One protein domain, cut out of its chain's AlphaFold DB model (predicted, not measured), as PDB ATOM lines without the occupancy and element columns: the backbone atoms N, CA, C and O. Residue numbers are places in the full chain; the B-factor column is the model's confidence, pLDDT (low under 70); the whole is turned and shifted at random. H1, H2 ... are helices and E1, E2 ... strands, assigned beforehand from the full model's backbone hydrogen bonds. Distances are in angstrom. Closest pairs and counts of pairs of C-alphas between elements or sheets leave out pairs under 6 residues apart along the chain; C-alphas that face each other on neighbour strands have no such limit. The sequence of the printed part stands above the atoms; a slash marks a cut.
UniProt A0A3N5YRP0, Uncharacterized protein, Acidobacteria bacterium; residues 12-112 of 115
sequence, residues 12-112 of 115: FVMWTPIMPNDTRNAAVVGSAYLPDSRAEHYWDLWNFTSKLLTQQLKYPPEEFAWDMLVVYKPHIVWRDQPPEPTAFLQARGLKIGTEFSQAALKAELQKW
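Overview. This is residues 12 to 112 of the 115 residues of an uncharacterized protein of Acidobacteria bacterium (UniProt A0A3N5YRP0). Two small lobes, each a two-stranded sheet with one short helix beside it, make up the domain: the parallel pair E1 and E2 with H1, and the antiparallel hairpin E3 and E4 with H3. H2 lies on the chain between the lobes, and long links make up much of the rest. The printed part has 101 residues, with three named helices and four named strands in the order E1 H1 E2 H2 E3 E4 H3; the class is mixed, with 42 residues, under half, in named elements. It is compact, with a radius of gyration of the C-alphas of 13.9 A and spans of 36 by 36 by 30 A.

Along the chain. E1 is residues 12 to 15, 9.7 A long, from C-alpha 12 at (-20.684, -15.627, 30.507). H1, residues 24 to 31, is 10.4 A long, and E2, residues 39 to 43, is 13.4 A. H2, residues 48 to 56, is 12.3 A. E3, residues 68 to 71, is 10.0 A and E4, residues 87 to 90, is 10.4 A. H3, residues 102 to 109, is 10.5 A and ends at C-alpha 109 (-12.992, -5.880, 21.916).

Arrangement. E1 and E2 are parallel at 30 degrees, with N 13 and O 40 2.8 A apart, within hydrogen-bond range. E1, H1 and E2 form a strand-helix-strand unit, two parallel neighbour strands with a helix between, its crossover right-handed; the closest C-alphas of E1 and H1, Trp 15 and Ala 27, are 5.9 A apart. E3 and E4, a hairpin, are antiparallel at 170 degrees, with N 69 and O 89 2.8 A apart. The closest C-alphas of E4 and H3, Leu 89 and Leu 105, are 7.6 A apart. In H1, H2 and H3 every O i to N i+4 pair is within hydrogen-bond range.

Size, cuts and confidence. The C-alphas of Pro 20 and Lys 111, the two farthest apart, are 37.8 A apart. The printed part has no cut; the links H2 to E3, E3 to E4 and E4 to H3 are long. No printed residue has a pLDDT under 70.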
ATOM      1  N   PHE A  12     -20.298 -14.783  29.385       96.94
ATOM      2  CA  PHE A  12     -20.684 -15.627  30.507       96.94
ATOM      3  C   PHE A  12     -20.559 -14.794  31.777       96.94
ATOM      4  O   PHE A  12     -19.479 -14.292  32.087       96.94
ATOM      5  N   VAL A  13     -21.669 -14.602  32.483       97.88
ATOM      6  CA  VAL A  13     -21.721 -13.827  33.723       97.88
ATOM      7  C   VAL A  13     -21.840 -14.792  34.890       97.88
ATOM      8  O   VAL A  13     -22.852 -15.477  35.037       97.88
ATOM      9  N   MET A  14     -20.803 -14.820  35.721       97.69
ATOM     10  CA  MET A  14     -20.714 -15.697  36.882       97.69
ATOM     11  C   MET A  14     -21.067 -14.909  38.142       97.69
ATOM     12  O   MET A  14     -20.248 -14.160  38.672       97.69
ATOM     13  N   TRP A  15     -22.302 -15.059  38.612       97.69
ATOM     14  CA  TRP A  15     -22.744 -14.473  39.873       97.69
ATOM     15  C   TRP A  15     -22.286 -15.358  41.023       97.69
ATOM     16  O   TRP A  15     -22.672 -16.525  41.087       97.69
ATOM     17  N   THR A  16     -21.480 -14.802  41.919       96.50
ATOM     18  CA  THR A  16     -20.765 -15.565  42.944       96.50
ATOM     19  C   THR A  16     -21.009 -14.940  44.318       96.50
ATOM     20  O   THR A  16     -20.898 -13.721  44.427       96.50
ATOM     21  N   PRO A  17     -21.327 -15.721  45.366       96.38
ATOM     22  CA  PRO A  17     -21.468 -15.203  46.720       96.38
ATOM     23  C   PRO A  17     -20.103 -14.862  47.336       96.38
ATOM     24  O   PRO A  17     -19.449 -15.723  47.933       96.38
ATOM     25  N   ILE A  18     -19.653 -13.614  47.182       94.38
ATOM     26  CA  ILE A  18     -18.397 -13.127  47.773       94.38
ATOM     27  C   ILE A  18     -18.663 -12.399  49.090       94.38
ATOM     28  O   ILE A  18     -17.963 -12.614  50.080       94.38
ATOM     29  N   MET A  19     -19.701 -11.570  49.114       93.31
ATOM     30  CA  MET A  19     -20.142 -10.788  50.259       93.31
ATOM     31  C   MET A  19     -21.430 -11.370  50.863       93.31
ATOM     32  O   MET A  19     -22.196 -12.036  50.167       93.31
ATOM     33  N   PRO A  20     -21.746 -11.078  52.142       92.12
ATOM     34  CA  PRO A  20     -22.928 -11.636  52.812       92.12
ATOM     35  C   PRO A  20     -24.269 -11.409  52.092       92.12
ATOM     36  O   PRO A  20     -25.184 -12.214  52.238       92.12
ATOM     37  N   ASN A  21     -24.388 -10.328  51.315       94.12
ATOM     38  CA  ASN A  21     -25.618  -9.966  50.604       94.12
ATOM     39  C   ASN A  21     -25.671 -10.471  49.153       94.12
ATOM     40  O   ASN A  21     -26.678 -10.263  48.469       94.12
ATOM     41  N   ASP A  22     -24.631 -11.161  48.687       95.69
ATOM     42  CA  ASP A  22     -24.597 -11.760  47.357       95.69
ATOM     43  C   ASP A  22     -25.452 -13.029  47.360       95.69
ATOM     44  O   ASP A  22     -25.000 -14.144  47.619       95.69
ATOM     45  N   THR A  23     -26.744 -12.848  47.109       97.56
ATOM     46  CA  THR A  23     -27.722 -13.937  47.075       97.56
ATOM     47  C   THR A  23     -28.108 -14.286  45.645       97.56
ATOM     48  O   THR A  23     -28.040 -13.454  44.738       97.56
ATOM     49  N   ARG A  24     -28.643 -15.496  45.439       97.56
ATOM     50  CA  ARG A  24     -29.222 -15.881  44.143       97.56
ATOM     51  C   ARG A  24     -30.331 -14.922  43.696       97.56
ATOM     52  O   ARG A  24     -30.445 -14.638  42.510       97.56
ATOM     53  N   ASN A  25     -31.130 -14.396  44.627       98.00
ATOM     54  CA  ASN A  25     -32.155 -13.406  44.294       98.00
ATOM     55  C   ASN A  25     -31.535 -12.084  43.828       98.00
ATOM     56  O   ASN A  25     -31.983 -11.539  42.822       98.00
ATOM     57  N   ALA A  26     -30.489 -11.599  44.504       97.00
ATOM     58  CA  ALA A  26     -29.752 -10.416  44.065       97.00
ATOM     59  C   ALA A  26     -29.136 -10.623  42.670       97.00
ATOM     60  O   ALA A  26     -29.253  -9.744  41.821       97.00
ATOM     61  N   ALA A  27     -28.583 -11.808  42.391       97.06
ATOM     62  CA  ALA A  27     -28.077 -12.177  41.069       97.06
ATOM     63  C   ALA A  27     -29.169 -12.166  39.983       97.06
ATOM     64  O   ALA A  27     -28.952 -11.654  38.886       97.06
ATOM     65  N   VAL A  28     -30.366 -12.687  40.284       97.31
ATOM     66  CA  VAL A  28     -31.513 -12.648  39.358       97.31
ATOM     67  C   VAL A  28     -31.909 -11.204  39.055       97.31
ATOM     68  O   VAL A  28     -32.036 -10.846  37.886       97.31
ATOM     69  N   VAL A  29     -32.046 -10.356  40.077       97.50
ATOM     70  CA  VAL A  29     -32.349  -8.928  39.888       97.50
ATOM     71  C   VAL A  29     -31.241  -8.236  39.086       97.50
ATOM     72  O   VAL A  29     -31.533  -7.516  38.135       97.50
ATOM     73  N   GLY A  30     -29.974  -8.504  39.409       95.62
ATOM     74  CA  GLY A  30     -28.813  -7.951  38.714       95.62
ATOM     75  C   GLY A  30     -28.747  -8.339  37.236       95.62
ATOM     76  O   GLY A  30     -28.383  -7.518  36.395       95.62
ATOM     77  N   SER A  31     -29.163  -9.559  36.887       96.50
ATOM     78  CA  SER A  31     -29.155 -10.036  35.497       96.50
ATOM     79  C   SER A  31     -30.037  -9.207  34.558       96.50
ATOM     80  O   SER A  31     -29.722  -9.079  33.376       96.50
ATOM     81  N   ALA A  32     -31.072  -8.539  35.083       96.19
ATOM     82  CA  ALA A  32     -31.931  -7.654  34.297       96.19
ATOM     83  C   ALA A  32     -31.180  -6.453  33.683       96.19
ATOM     84  O   ALA A  32     -31.642  -5.886  32.693       96.19
ATOM     85  N   TYR A  33     -30.016  -6.073  34.227       94.75
ATOM     86  CA  TYR A  33     -29.185  -4.991  33.683       94.75
ATOM     87  C   TYR A  33     -28.335  -5.411  32.473       94.75
ATOM     88  O   TYR A  33     -27.801  -4.543  31.779       94.75
ATOM     89  N   LEU A  34     -28.243  -6.712  32.171       94.81
ATOM     90  CA  LEU A  34     -27.572  -7.234  30.979       94.81
ATOM     91  C   LEU A  34     -28.476  -8.222  30.213       94.81
ATOM     92  O   LEU A  34     -28.156  -9.398  30.102       94.81
ATOM     93  N   PRO A  35     -29.596  -7.758  29.629       95.62
ATOM     94  CA  PRO A  35     -30.598  -8.633  29.012       95.62
ATOM     95  C   PRO A  35     -30.227  -9.112  27.593       95.62
ATOM     96  O   PRO A  35     -31.082  -9.605  26.862       95.62
ATOM     97  N   ASP A  36     -28.991  -8.890  27.143       96.31
ATOM     98  CA  ASP A  36     -28.581  -9.197  25.771       96.31
ATOM     99  C   ASP A  36     -28.484 -10.717  25.566       96.31
ATOM    100  O   ASP A  36     -27.887 -11.414  26.381       96.31
ATOM    101  N   SER A  37     -29.028 -11.238  24.463       95.44
ATOM    102  CA  SER A  37     -29.089 -12.686  24.192       95.44
ATOM    103  C   SER A  37     -27.719 -13.357  24.042       95.44
ATOM    104  O   SER A  37     -27.608 -14.583  24.105       95.44
ATOM    105  N   ARG A  38     -26.652 -12.573  23.853       96.56
ATOM    106  CA  ARG A  38     -25.273 -13.074  23.853       96.56
ATOM    107  C   ARG A  38     -24.725 -13.298  25.265       96.56
ATOM    108  O   ARG A  38     -23.672 -13.923  25.384       96.56
ATOM    109  N   ALA A  39     -25.401 -12.806  26.302       97.88
ATOM    110  CA  ALA A  39     -25.051 -13.033  27.696       97.88
ATOM    111  C   ALA A  39     -25.801 -14.242  28.267       97.88
ATOM    112  O   ALA A  39     -27.020 -14.351  28.173       97.88
ATOM    113  N   GLU A  40     -25.056 -15.154  28.884       97.94
ATOM    114  CA  GLU A  40     -25.602 -16.226  29.708       97.94
ATOM    115  C   GLU A  40     -25.181 -16.021  31.156       97.94
ATOM    116  O   GLU A  40     -24.013 -15.758  31.447       97.94
ATOM    117  N   HIS A  41     -26.141 -16.148  32.063       98.06
ATOM    118  CA  HIS A  41     -25.942 -15.912  33.484       98.06
ATOM    119  C   HIS A  41     -25.953 -17.229  34.251       98.06
ATOM    120  O   HIS A  41     -26.864 -18.042  34.092       98.06
ATOM    121  N   TYR A  42     -24.975 -17.398  35.133       97.81
ATOM    122  CA  TYR A  42     -24.818 -18.576  35.975       97.81
ATOM    123  C   TYR A  42     -24.726 -18.158  37.438       97.81
ATOM    124  O   TYR A  42     -24.104 -17.151  37.771       97.81
ATOM    125  N   TRP A  43     -25.354 -18.941  38.311       97.88
ATOM    126  CA  TRP A  43     -25.172 -18.825  39.754       97.88
ATOM    127  C   TRP A  43     -24.068 -19.791  40.188       97.88
ATOM    128  O   TRP A  43     -24.301 -20.997  40.286       97.88
ATOM    129  N   ASP A  44     -22.872 -19.263  40.423       97.06
ATOM    130  CA  ASP A  44     -21.704 -20.013  40.879       97.06
ATOM    131  C   ASP A  44     -21.667 -20.048  42.409       97.06
ATOM    132  O   ASP A  44     -20.875 -19.371  43.057       97.06
ATOM    133  N   LEU A  45     -22.560 -20.849  42.997       97.00
ATOM    134  CA  LEU A  45     -22.705 -20.973  44.453       97.00
ATOM    135  C   LEU A  45     -21.399 -21.357  45.171       97.00
ATOM    136  O   LEU A  45     -21.236 -21.063  46.352       97.00
ATOM    137  N   TRP A  46     -20.503 -22.068  44.485       96.62
ATOM    138  CA  TRP A  46     -19.289 -22.637  45.077       96.62
ATOM    139  C   TRP A  46     -18.023 -21.836  44.765       96.62
ATOM    140  O   TRP A  46     -16.918 -22.237  45.171       96.62
ATOM    141  N   ASN A  47     -18.184 -20.692  44.099       95.62
ATOM    142  CA  ASN A  47     -17.128 -19.761  43.725       95.62
ATOM    143  C   ASN A  47     -16.055 -20.437  42.859       95.62
ATOM    144  O   ASN A  47     -14.870 -20.128  42.996       95.62
ATOM    145  N   PHE A  48     -16.437 -21.407  42.022       94.88
ATOM    146  CA  PHE A  48     -15.504 -22.134  41.167       94.88
ATOM    147  C   PHE A  48     -14.744 -21.195  40.236       94.88
ATOM    148  O   PHE A  48     -13.516 -21.268  40.168       94.88
ATOM    149  N   THR A  49     -15.445 -20.281  39.565       94.62
ATOM    150  CA  THR A  49     -14.826 -19.341  38.631       94.62
ATOM    151  C   THR A  49     -13.919 -18.362  39.361       94.62
ATOM    152  O   THR A  49     -12.779 -18.163  38.941       94.62
ATOM    153  N   SER A  50     -14.374 -17.791  40.477       95.62
ATOM    154  CA  SER A  50     -13.551 -16.854  41.241       95.62
ATOM    155  C   SER A  50     -12.300 -17.520  41.824       95.62
ATOM    156  O   SER A  50     -11.216 -16.967  41.683       95.62
ATOM    157  N   LYS A  51     -12.391 -18.738  42.383       95.62
ATOM    158  CA  LYS A  51     -11.213 -19.486  42.881       95.62
ATOM    159  C   LYS A  51     -10.192 -19.739  41.776       95.62
ATOM    160  O   LYS A  51      -9.001 -19.504  41.970       95.62
ATOM    161  N   LEU A  52     -10.673 -20.215  40.630       94.56
ATOM    162  CA  LEU A  52      -9.848 -20.519  39.466       94.56
ATOM    163  C   LEU A  52      -9.104 -19.273  38.971       94.56
ATOM    164  O   LEU A  52      -7.886 -19.296  38.803       94.56
ATOM    165  N   LEU A  53      -9.823 -18.163  38.800       95.50
ATOM    166  CA  LEU A  53      -9.247 -16.922  38.291       95.50
ATOM    167  C   LEU A  53      -8.357 -16.215  39.318       95.50
ATOM    168  O   LEU A  53      -7.357 -15.627  38.920       95.50
ATOM    169  N   THR A  54      -8.630 -16.322  40.623       96.38
ATOM    170  CA  THR A  54      -7.719 -15.842  41.680       96.38
ATOM    171  C   THR A  54      -6.341 -16.479  41.543       96.38
ATOM    172  O   THR A  54      -5.330 -15.776  41.607       96.38
ATOM    173  N   GLN A  55      -6.296 -17.794  41.316       94.75
ATOM    174  CA  GLN A  55      -5.044 -18.525  41.127       94.75
ATOM    175  C   GLN A  55      -4.375 -18.154  39.802       94.75
ATOM    176  O   GLN A  55      -3.198 -17.792  39.790       94.75
ATOM    177  N   GLN A  56      -5.125 -18.203  38.698       95.12
ATOM    178  CA  GLN A  56      -4.586 -17.950  37.362       95.12
ATOM    179  C   GLN A  56      -4.037 -16.523  37.214       95.12
ATOM    180  O   GLN A  56      -2.922 -16.328  36.734       95.12
ATOM    181  N   LEU A  57      -4.791 -15.524  37.679       95.31
ATOM    182  CA  LEU A  57      -4.442 -14.105  37.569       95.31
ATOM    183  C   LEU A  57      -3.497 -13.625  38.677       95.31
ATOM    184  O   LEU A  57      -3.154 -12.444  38.711       95.31
ATOM    185  N   LYS A  58      -3.058 -14.530  39.565       94.44
ATOM    186  CA  LYS A  58      -2.115 -14.252  40.659       94.44
ATOM    187  C   LYS A  58      -2.569 -13.074  41.521       94.44
ATOM    188  O   LYS A  58      -1.815 -12.125  41.747       94.44
ATOM    189  N   TYR A  59      -3.819 -13.136  41.977       95.88
ATOM    190  CA  TYR A  59      -4.353 -12.133  42.894       95.88
ATOM    191  C   TYR A  59      -3.476 -12.017  44.153       95.88
ATOM    192  O   TYR A  59      -2.922 -13.028  44.602       95.88
ATOM    193  N   PRO A  60      -3.317 -10.802  44.720       94.31
ATOM    194  CA  PRO A  60      -2.614 -10.620  45.982       94.31
ATOM    195  C   PRO A  60      -3.196 -11.504  47.094       94.31
ATOM    196  O   PRO A  60      -4.378 -11.856  47.037       94.31
ATOM    197  N   PRO A  61      -2.403 -11.835  48.127       92.25
ATOM    198  CA  PRO A  61      -2.937 -12.476  49.323       92.25
ATOM    199  C   PRO A  61      -4.145 -11.705  49.867       92.25
ATOM    200  O   PRO A  61      -4.160 -10.479  49.805       92.25
ATOM    201  N   GLU A  62      -5.132 -12.434  50.391       89.12
ATOM    202  CA  GLU A  62      -6.386 -11.895  50.957       89.12
ATOM    203  C   GLU A  62      -7.357 -11.260  49.944       89.12
ATOM    204  O   GLU A  62      -8.507 -10.996  50.288       89.12
ATOM    205  N   GLU A  63      -6.955 -11.101  48.680       94.75
ATOM    206  CA  GLU A  63      -7.837 -10.664  47.599       94.75
ATOM    207  C   GLU A  63      -8.436 -11.847  46.831       94.75
ATOM    208  O   GLU A  63      -7.906 -12.961  46.792       94.75
ATOM    209  N   PHE A  64      -9.564 -11.587  46.171       94.56
ATOM    210  CA  PHE A  64     -10.295 -12.589  45.404       94.56
ATOM    211  C   PHE A  64     -10.724 -12.043  44.048       94.56
ATOM    212  O   PHE A  64     -10.856 -10.833  43.867       94.56
ATOM    213  N   ALA A  65     -10.964 -12.930  43.087       95.50
ATOM    214  CA  ALA A  65     -11.305 -12.542  41.729       95.50
ATOM    215  C   ALA A  65     -12.821 -12.335  41.596       95.50
ATOM    216  O   ALA A  65     -13.588 -13.283  41.410       95.50
ATOM    217  N   TRP A  66     -13.248 -11.081  41.720       95.12
ATOM    218  CA  TRP A  66     -14.618 -10.602  41.518       95.12
ATOM    219  C   TRP A  66     -14.600  -9.139  41.056       95.12
ATOM    220  O   TRP A  66     -13.541  -8.511  41.062       95.12
ATOM    221  N   ASP A  67     -15.744  -8.627  40.590       94.44
ATOM    222  CA  ASP A  67     -15.874  -7.302  39.956       94.44
ATOM    223  C   ASP A  67     -14.852  -7.067  38.835       94.44
ATOM    224  O   ASP A  67     -14.072  -6.108  38.817       94.44
ATOM    225  N   MET A  68     -14.845  -7.997  37.880       96.12
ATOM    226  CA  MET A  68     -13.877  -8.035  36.792       96.12
ATOM    227  C   MET A  68     -14.480  -8.572  35.491       96.12
ATOM    228  O   MET A  68     -15.528  -9.216  35.472       96.12
ATOM    229  N   LEU A  69     -13.763  -8.339  34.397       97.25
ATOM    230  CA  LEU A  69     -14.022  -8.883  33.073       97.25
ATOM    231  C   LEU A  69     -12.778  -9.617  32.592       97.25
ATOM    232  O   LEU A  69     -11.683  -9.059  32.618       97.25
ATOM    233  N   VAL A  70     -12.955 -10.836  32.094       97.19
ATOM    234  CA  VAL A  70     -11.879 -11.629  31.493       97.19
ATOM    235  C   VAL A  70     -12.201 -11.840  30.021       97.19
ATOM    236  O   VAL A  70     -13.265 -12.351  29.672       97.19
ATOM    237  N   VAL A  71     -11.293 -11.405  29.152       96.50
ATOM    238  CA  VAL A  71     -11.469 -11.400  27.701       96.50
ATOM    239  C   VAL A  71     -10.582 -12.466  27.082       96.50
ATOM    240  O   VAL A  71      -9.390 -12.558  27.378       96.50
ATOM    241  N   TYR A  72     -11.161 -13.233  26.167       95.62
ATOM    242  CA  TYR A  72     -10.462 -14.231  25.370       95.62
ATOM    243  C   TYR A  72     -10.646 -13.900  23.893       95.62
ATOM    244  O   TYR A  72     -11.770 -13.674  23.440       95.62
ATOM    245  N   LYS A  73      -9.548 -13.873  23.134       94.69
ATOM    246  CA  LYS A  73      -9.597 -13.690  21.682       94.69
ATOM    247  C   LYS A  73     -10.320 -14.867  20.998       94.69
ATOM    248  O   LYS A  73     -10.354 -15.975  21.545       94.69
ATOM    249  N   PRO A  74     -10.849 -14.663  19.781       93.75
ATOM    250  CA  PRO A  74     -11.485 -15.716  19.001       93.75
ATOM    251  C   PRO A  74     -10.586 -16.944  18.811       93.75
ATOM    252  O   PRO A  74      -9.360 -16.838  18.759       93.75
ATOM    253  N   HIS A  75     -11.220 -18.109  18.658       91.06
ATOM    254  CA  HIS A  75     -10.573 -19.401  18.382       91.06
ATOM    255  C   HIS A  75      -9.679 -19.959  19.501       91.06
ATOM    256  O   HIS A  75      -9.036 -20.993  19.314       91.06
ATOM    257  N   ILE A  76      -9.666 -19.330  20.678       92.19
ATOM    258  CA  ILE A  76      -9.118 -19.947  21.884       92.19
ATOM    259  C   ILE A  76     -10.016 -21.114  22.319       92.19
ATOM    260  O   ILE A  76     -11.238 -20.988  22.383       92.19
ATOM    261  N   VAL A  77      -9.393 -22.247  22.647       90.88
ATOM    262  CA  VAL A  77     -10.077 -23.467  23.091       90.88
ATOM    263  C   VAL A  77      -9.837 -23.671  24.581       90.88
ATOM    264  O   VAL A  77      -8.692 -23.691  25.028       90.88
ATOM    265  N   TRP A  78     -10.921 -23.857  25.330       90.88
ATOM    266  CA  TRP A  78     -10.872 -24.257  26.732       90.88
ATOM    267  C   TRP A  78     -10.721 -25.776  26.802       90.88
ATOM    268  O   TRP A  78     -11.431 -26.502  26.105       90.88
ATOM    269  N   ARG A  79      -9.759 -26.249  27.595       89.25
ATOM    270  CA  ARG A  79      -9.520 -27.678  27.838       89.25
ATOM    271  C   ARG A  79      -9.709 -27.952  29.331       89.25
ATOM    272  O   ARG A  79     -10.585 -27.354  29.944       89.25
ATOM    273  N   ASP A  80      -8.873 -28.806  29.914       87.50
ATOM    274  CA  ASP A  80      -8.922 -29.150  31.339       87.50
ATOM    275  C   ASP A  80      -8.671 -27.944  32.259       87.50
ATOM    276  O   ASP A  80      -9.145 -27.913  33.390       87.50
ATOM    277  N   GLN A  81      -7.922 -26.950  31.774       83.81
ATOM    278  CA  GLN A  81      -7.701 -25.665  32.434       83.81
ATOM    279  C   GLN A  81      -8.114 -24.529  31.493       83.81
ATOM    280  O   GLN A  81      -7.991 -24.678  30.264       83.81
ATOM    281  N   PRO A  82      -8.598 -23.395  32.036       86.25
ATOM    282  CA  PRO A  82      -8.841 -22.223  31.221       86.25
ATOM    283  C   PRO A  82      -7.515 -21.774  30.589       86.25
ATOM    284  O   PRO A  82      -6.454 -21.855  31.214       86.25
ATOM    285  N   PRO A  83      -7.550 -21.311  29.337       93.06
ATOM    286  CA  PRO A  83      -6.383 -20.733  28.693       93.06
ATOM    287  C   PRO A  83      -6.000 -19.426  29.390       93.06
ATOM    288  O   PRO A  83      -6.808 -18.842  30.111       93.06
ATOM    289  N   GLU A  84      -4.789 -18.930  29.146       93.06
ATOM    290  CA  GLU A  84      -4.423 -17.591  29.610       93.06
ATOM    291  C   GLU A  84      -5.360 -16.535  28.999       93.06
ATOM    292  O   GLU A  84      -5.594 -16.548  27.779       93.06
ATOM    293  N   PRO A  85      -5.908 -15.617  29.814       95.75
ATOM    294  CA  PRO A  85      -6.714 -14.521  29.311       95.75
ATOM    295  C   PRO A  85      -5.955 -13.666  28.305       95.75
ATOM    296  O   PRO A  85      -4.772 -13.378  28.456       95.75
ATOM    297  N   THR A  86      -6.665 -13.205  27.279       96.00
ATOM    298  CA  THR A  86      -6.131 -12.194  26.355       96.00
ATOM    299  C   THR A  86      -6.013 -10.843  27.050       96.00
ATOM    300  O   THR A  86      -5.025 -10.137  26.870       96.00
ATOM    301  N   ALA A  87      -7.003 -10.512  27.876       96.56
ATOM    302  CA  ALA A  87      -6.967  -9.371  28.773       96.56
ATOM    303  C   ALA A  87      -7.834  -9.657  30.001       96.56
ATOM    304  O   ALA A  87      -8.781 -10.442  29.930       96.56
ATOM    305  N   PHE A  88      -7.557  -8.974  31.107       97.19
ATOM    306  CA  PHE A  88      -8.506  -8.876  32.205       97.19
ATOM    307  C   PHE A  88      -8.558  -7.446  32.738       97.19
ATOM    308  O   PHE A  88      -7.541  -6.747  32.802       97.19
ATOM    309  N   LEU A  89      -9.770  -7.008  33.063       98.06
ATOM    310  CA  LEU A  89     -10.075  -5.686  33.585       98.06
ATOM    311  C   LEU A  89     -10.762  -5.838  34.942       98.06
ATOM    312  O   LEU A  89     -11.575  -6.743  35.093       98.06
ATOM    313  N   GLN A  90     -10.479  -4.967  35.904       96.38
ATOM    314  CA  GLN A  90     -11.026  -5.049  37.266       96.38
ATOM    315  C   GLN A  90     -11.462  -3.669  37.777       96.38
ATOM    316  O   GLN A  90     -10.872  -2.668  37.381       96.38
ATOM    317  N   ALA A  91     -12.496  -3.611  38.621       94.31
ATOM    318  CA  ALA A  91     -13.047  -2.371  39.202       94.31
ATOM    319  C   ALA A  91     -12.783  -2.257  40.720       94.31
ATOM    320  O   ALA A  91     -13.592  -1.739  41.488       94.31
ATOM    321  N   ARG A  92     -11.662  -2.821  41.160       94.19
ATOM    322  CA  ARG A  92     -11.247  -3.050  42.548       94.19
ATOM    323  C   ARG A  92     -10.060  -2.177  42.973       94.19
ATOM    324  O   ARG A  92      -9.643  -2.260  44.124       94.19
ATOM    325  N   GLY A  93      -9.484  -1.376  42.070       93.38
ATOM    326  CA  GLY A  93      -8.314  -0.538  42.359       93.38
ATOM    327  C   GLY A  93      -7.045  -1.328  42.707       93.38
ATOM    328  O   GLY A  93      -6.147  -0.806  43.373       93.38
ATOM    329  N   LEU A  94      -6.963  -2.596  42.294       94.25
ATOM    330  CA  LEU A  94      -5.804  -3.445  42.559       94.25
ATOM    331  C   LEU A  94      -4.656  -3.124  41.594       94.25
ATOM    332  O   LEU A  94      -4.860  -2.721  40.453       94.25
ATOM    333  N   LYS A  95      -3.415  -3.390  42.016       94.38
ATOM    334  CA  LYS A  95      -2.211  -3.235  41.169       94.38
ATOM    335  C   LYS A  95      -2.021  -4.377  40.155       94.38
ATOM    336  O   LYS A  95      -0.902  -4.627  39.711       94.38
ATOM    337  N   ILE A  96      -3.096  -5.087  39.828       94.56
ATOM    338  CA  ILE A  96      -3.128  -6.183  38.863       94.56
ATOM    339  C   ILE A  96      -4.203  -5.909  37.815       94.56
ATOM    340  O   ILE A  96      -5.252  -5.339  38.114       94.56
ATOM    341  N   GLY A  97      -3.941  -6.350  36.588       94.56
ATOM    342  CA  GLY A  97      -4.852  -6.138  35.470       94.56
ATOM    343  C   GLY A  97      -4.990  -4.679  35.075       94.56
ATOM    344  O   GLY A  97      -4.297  -3.792  35.575       94.56
ATOM    345  N   THR A  98      -5.901  -4.445  34.143       96.81
ATOM    346  CA  THR A  98      -6.252  -3.098  33.702       96.81
ATOM    347  C   THR A  98      -7.412  -2.580  34.548       96.81
ATOM    348  O   THR A  98      -8.386  -3.299  34.765       96.81
ATOM    349  N   GLU A  99      -7.350  -1.331  35.006       96.69
ATOM    350  CA  GLU A  99      -8.505  -0.707  35.660       96.69
ATOM    351  C   GLU A  99      -9.687  -0.651  34.682       96.69
ATOM    352  O   GLU A  99      -9.540  -0.290  33.506       96.69
ATOM    353  N   PHE A 100     -10.868  -1.042  35.147       97.12
ATOM    354  CA  PHE A 100     -12.039  -1.119  34.296       97.12
ATOM    355  C   PHE A 100     -12.463   0.270  33.814       97.12
ATOM    356  O   PHE A 100     -12.704   1.198  34.582       97.12
ATOM    357  N   SER A 101     -12.643   0.382  32.500       96.19
ATOM    358  CA  SER A 101     -13.422   1.450  31.889       96.19
ATOM    359  C   SER A 101     -14.122   0.925  30.642       96.19
ATOM    360  O   SER A 101     -13.627   0.017  29.963       96.19
ATOM    361  N   GLN A 102     -15.259   1.531  30.294       93.75
ATOM    362  CA  GLN A 102     -15.962   1.215  29.048       93.75
ATOM    363  C   GLN A 102     -15.055   1.411  27.826       93.75
ATOM    364  O   GLN A 102     -15.095   0.605  26.900       93.75
ATOM    365  N   ALA A 103     -14.210   2.448  27.838       94.81
ATOM    366  CA  ALA A 103     -13.278   2.737  26.755       94.81
ATOM    367  C   ALA A 103     -12.200   1.652  26.617       94.81
ATOM    368  O   ALA A 103     -11.958   1.185  25.507       94.81
ATOM    369  N   ALA A 104     -11.604   1.200  27.728       95.75
ATOM    370  CA  ALA A 104     -10.603   0.133  27.710       95.75
ATOM    371  C   ALA A 104     -11.197  -1.197  27.230       95.75
ATOM    372  O   ALA A 104     -10.613  -1.856  26.371       95.75
ATOM    373  N   LEU A 105     -12.389  -1.561  27.720       94.94
ATOM    374  CA  LEU A 105     -13.083  -2.761  27.254       94.94
ATOM    375  C   LEU A 105     -13.404  -2.671  25.758       94.94
ATOM    376  O   LEU A 105     -13.155  -3.619  25.017       94.94
ATOM    377  N   LYS A 106     -13.947  -1.538  25.302       93.81
ATOM    378  CA  LYS A 106     -14.283  -1.330  23.889       93.81
ATOM    379  C   LYS A 106     -13.043  -1.430  23.004       93.81
ATOM    380  O   LYS A 106     -13.080  -2.155  22.016       93.81
ATOM    381  N   ALA A 107     -11.953  -0.767  23.385       93.81
ATOM    382  CA  ALA A 107     -10.691  -0.816  22.656       93.81
ATOM    383  C   ALA A 107     -10.117  -2.239  22.588       93.81
ATOM    384  O   ALA A 107      -9.562  -2.621  21.562       93.81
ATOM    385  N   GLU A 108     -10.264  -3.039  23.650       94.94
ATOM    386  CA  GLU A 108      -9.864  -4.447  23.626       94.94
ATOM    387  C   GLU A 108     -10.740  -5.268  22.676       94.94
ATOM    388  O   GLU A 108     -10.221  -5.983  21.825       94.94
ATOM    389  N   LEU A 109     -12.066  -5.135  22.768       93.56
ATOM    390  CA  LEU A 109     -12.992  -5.880  21.916       93.56
ATOM    391  C   LEU A 109     -12.812  -5.536  20.431       93.56
ATOM    392  O   LEU A 109     -12.784  -6.443  19.603       93.56
ATOM    393  N   GLN A 110     -12.611  -4.264  20.084       92.44
ATOM    394  CA  GLN A 110     -12.428  -3.805  18.698       92.44
ATOM    395  C   GLN A 110     -11.220  -4.428  17.979       92.44
ATOM    396  O   GLN A 110     -11.179  -4.430  16.752       92.44
ATOM    397  N   LYS A 111     -10.255  -5.000  18.708       93.06
ATOM    398  CA  LYS A 111      -9.149  -5.766  18.106       93.06
ATOM    399  C   LYS A 111      -9.619  -7.082  17.479       93.06
ATOM    400  O   LYS A 111      -8.923  -7.643  16.638       93.06
ATOM    401  N   TRP A 112     -10.767  -7.592  17.922       90.94
ATOM    402  CA  TRP A 112     -11.208  -8.964  17.675       90.94
ATOM    403  C   TRP A 112     -12.574  -9.063  17.010       90.94
ATOM    404  O   TRP A 112     -12.848 -10.042  16.316       90.94
TER     405      TRP A 112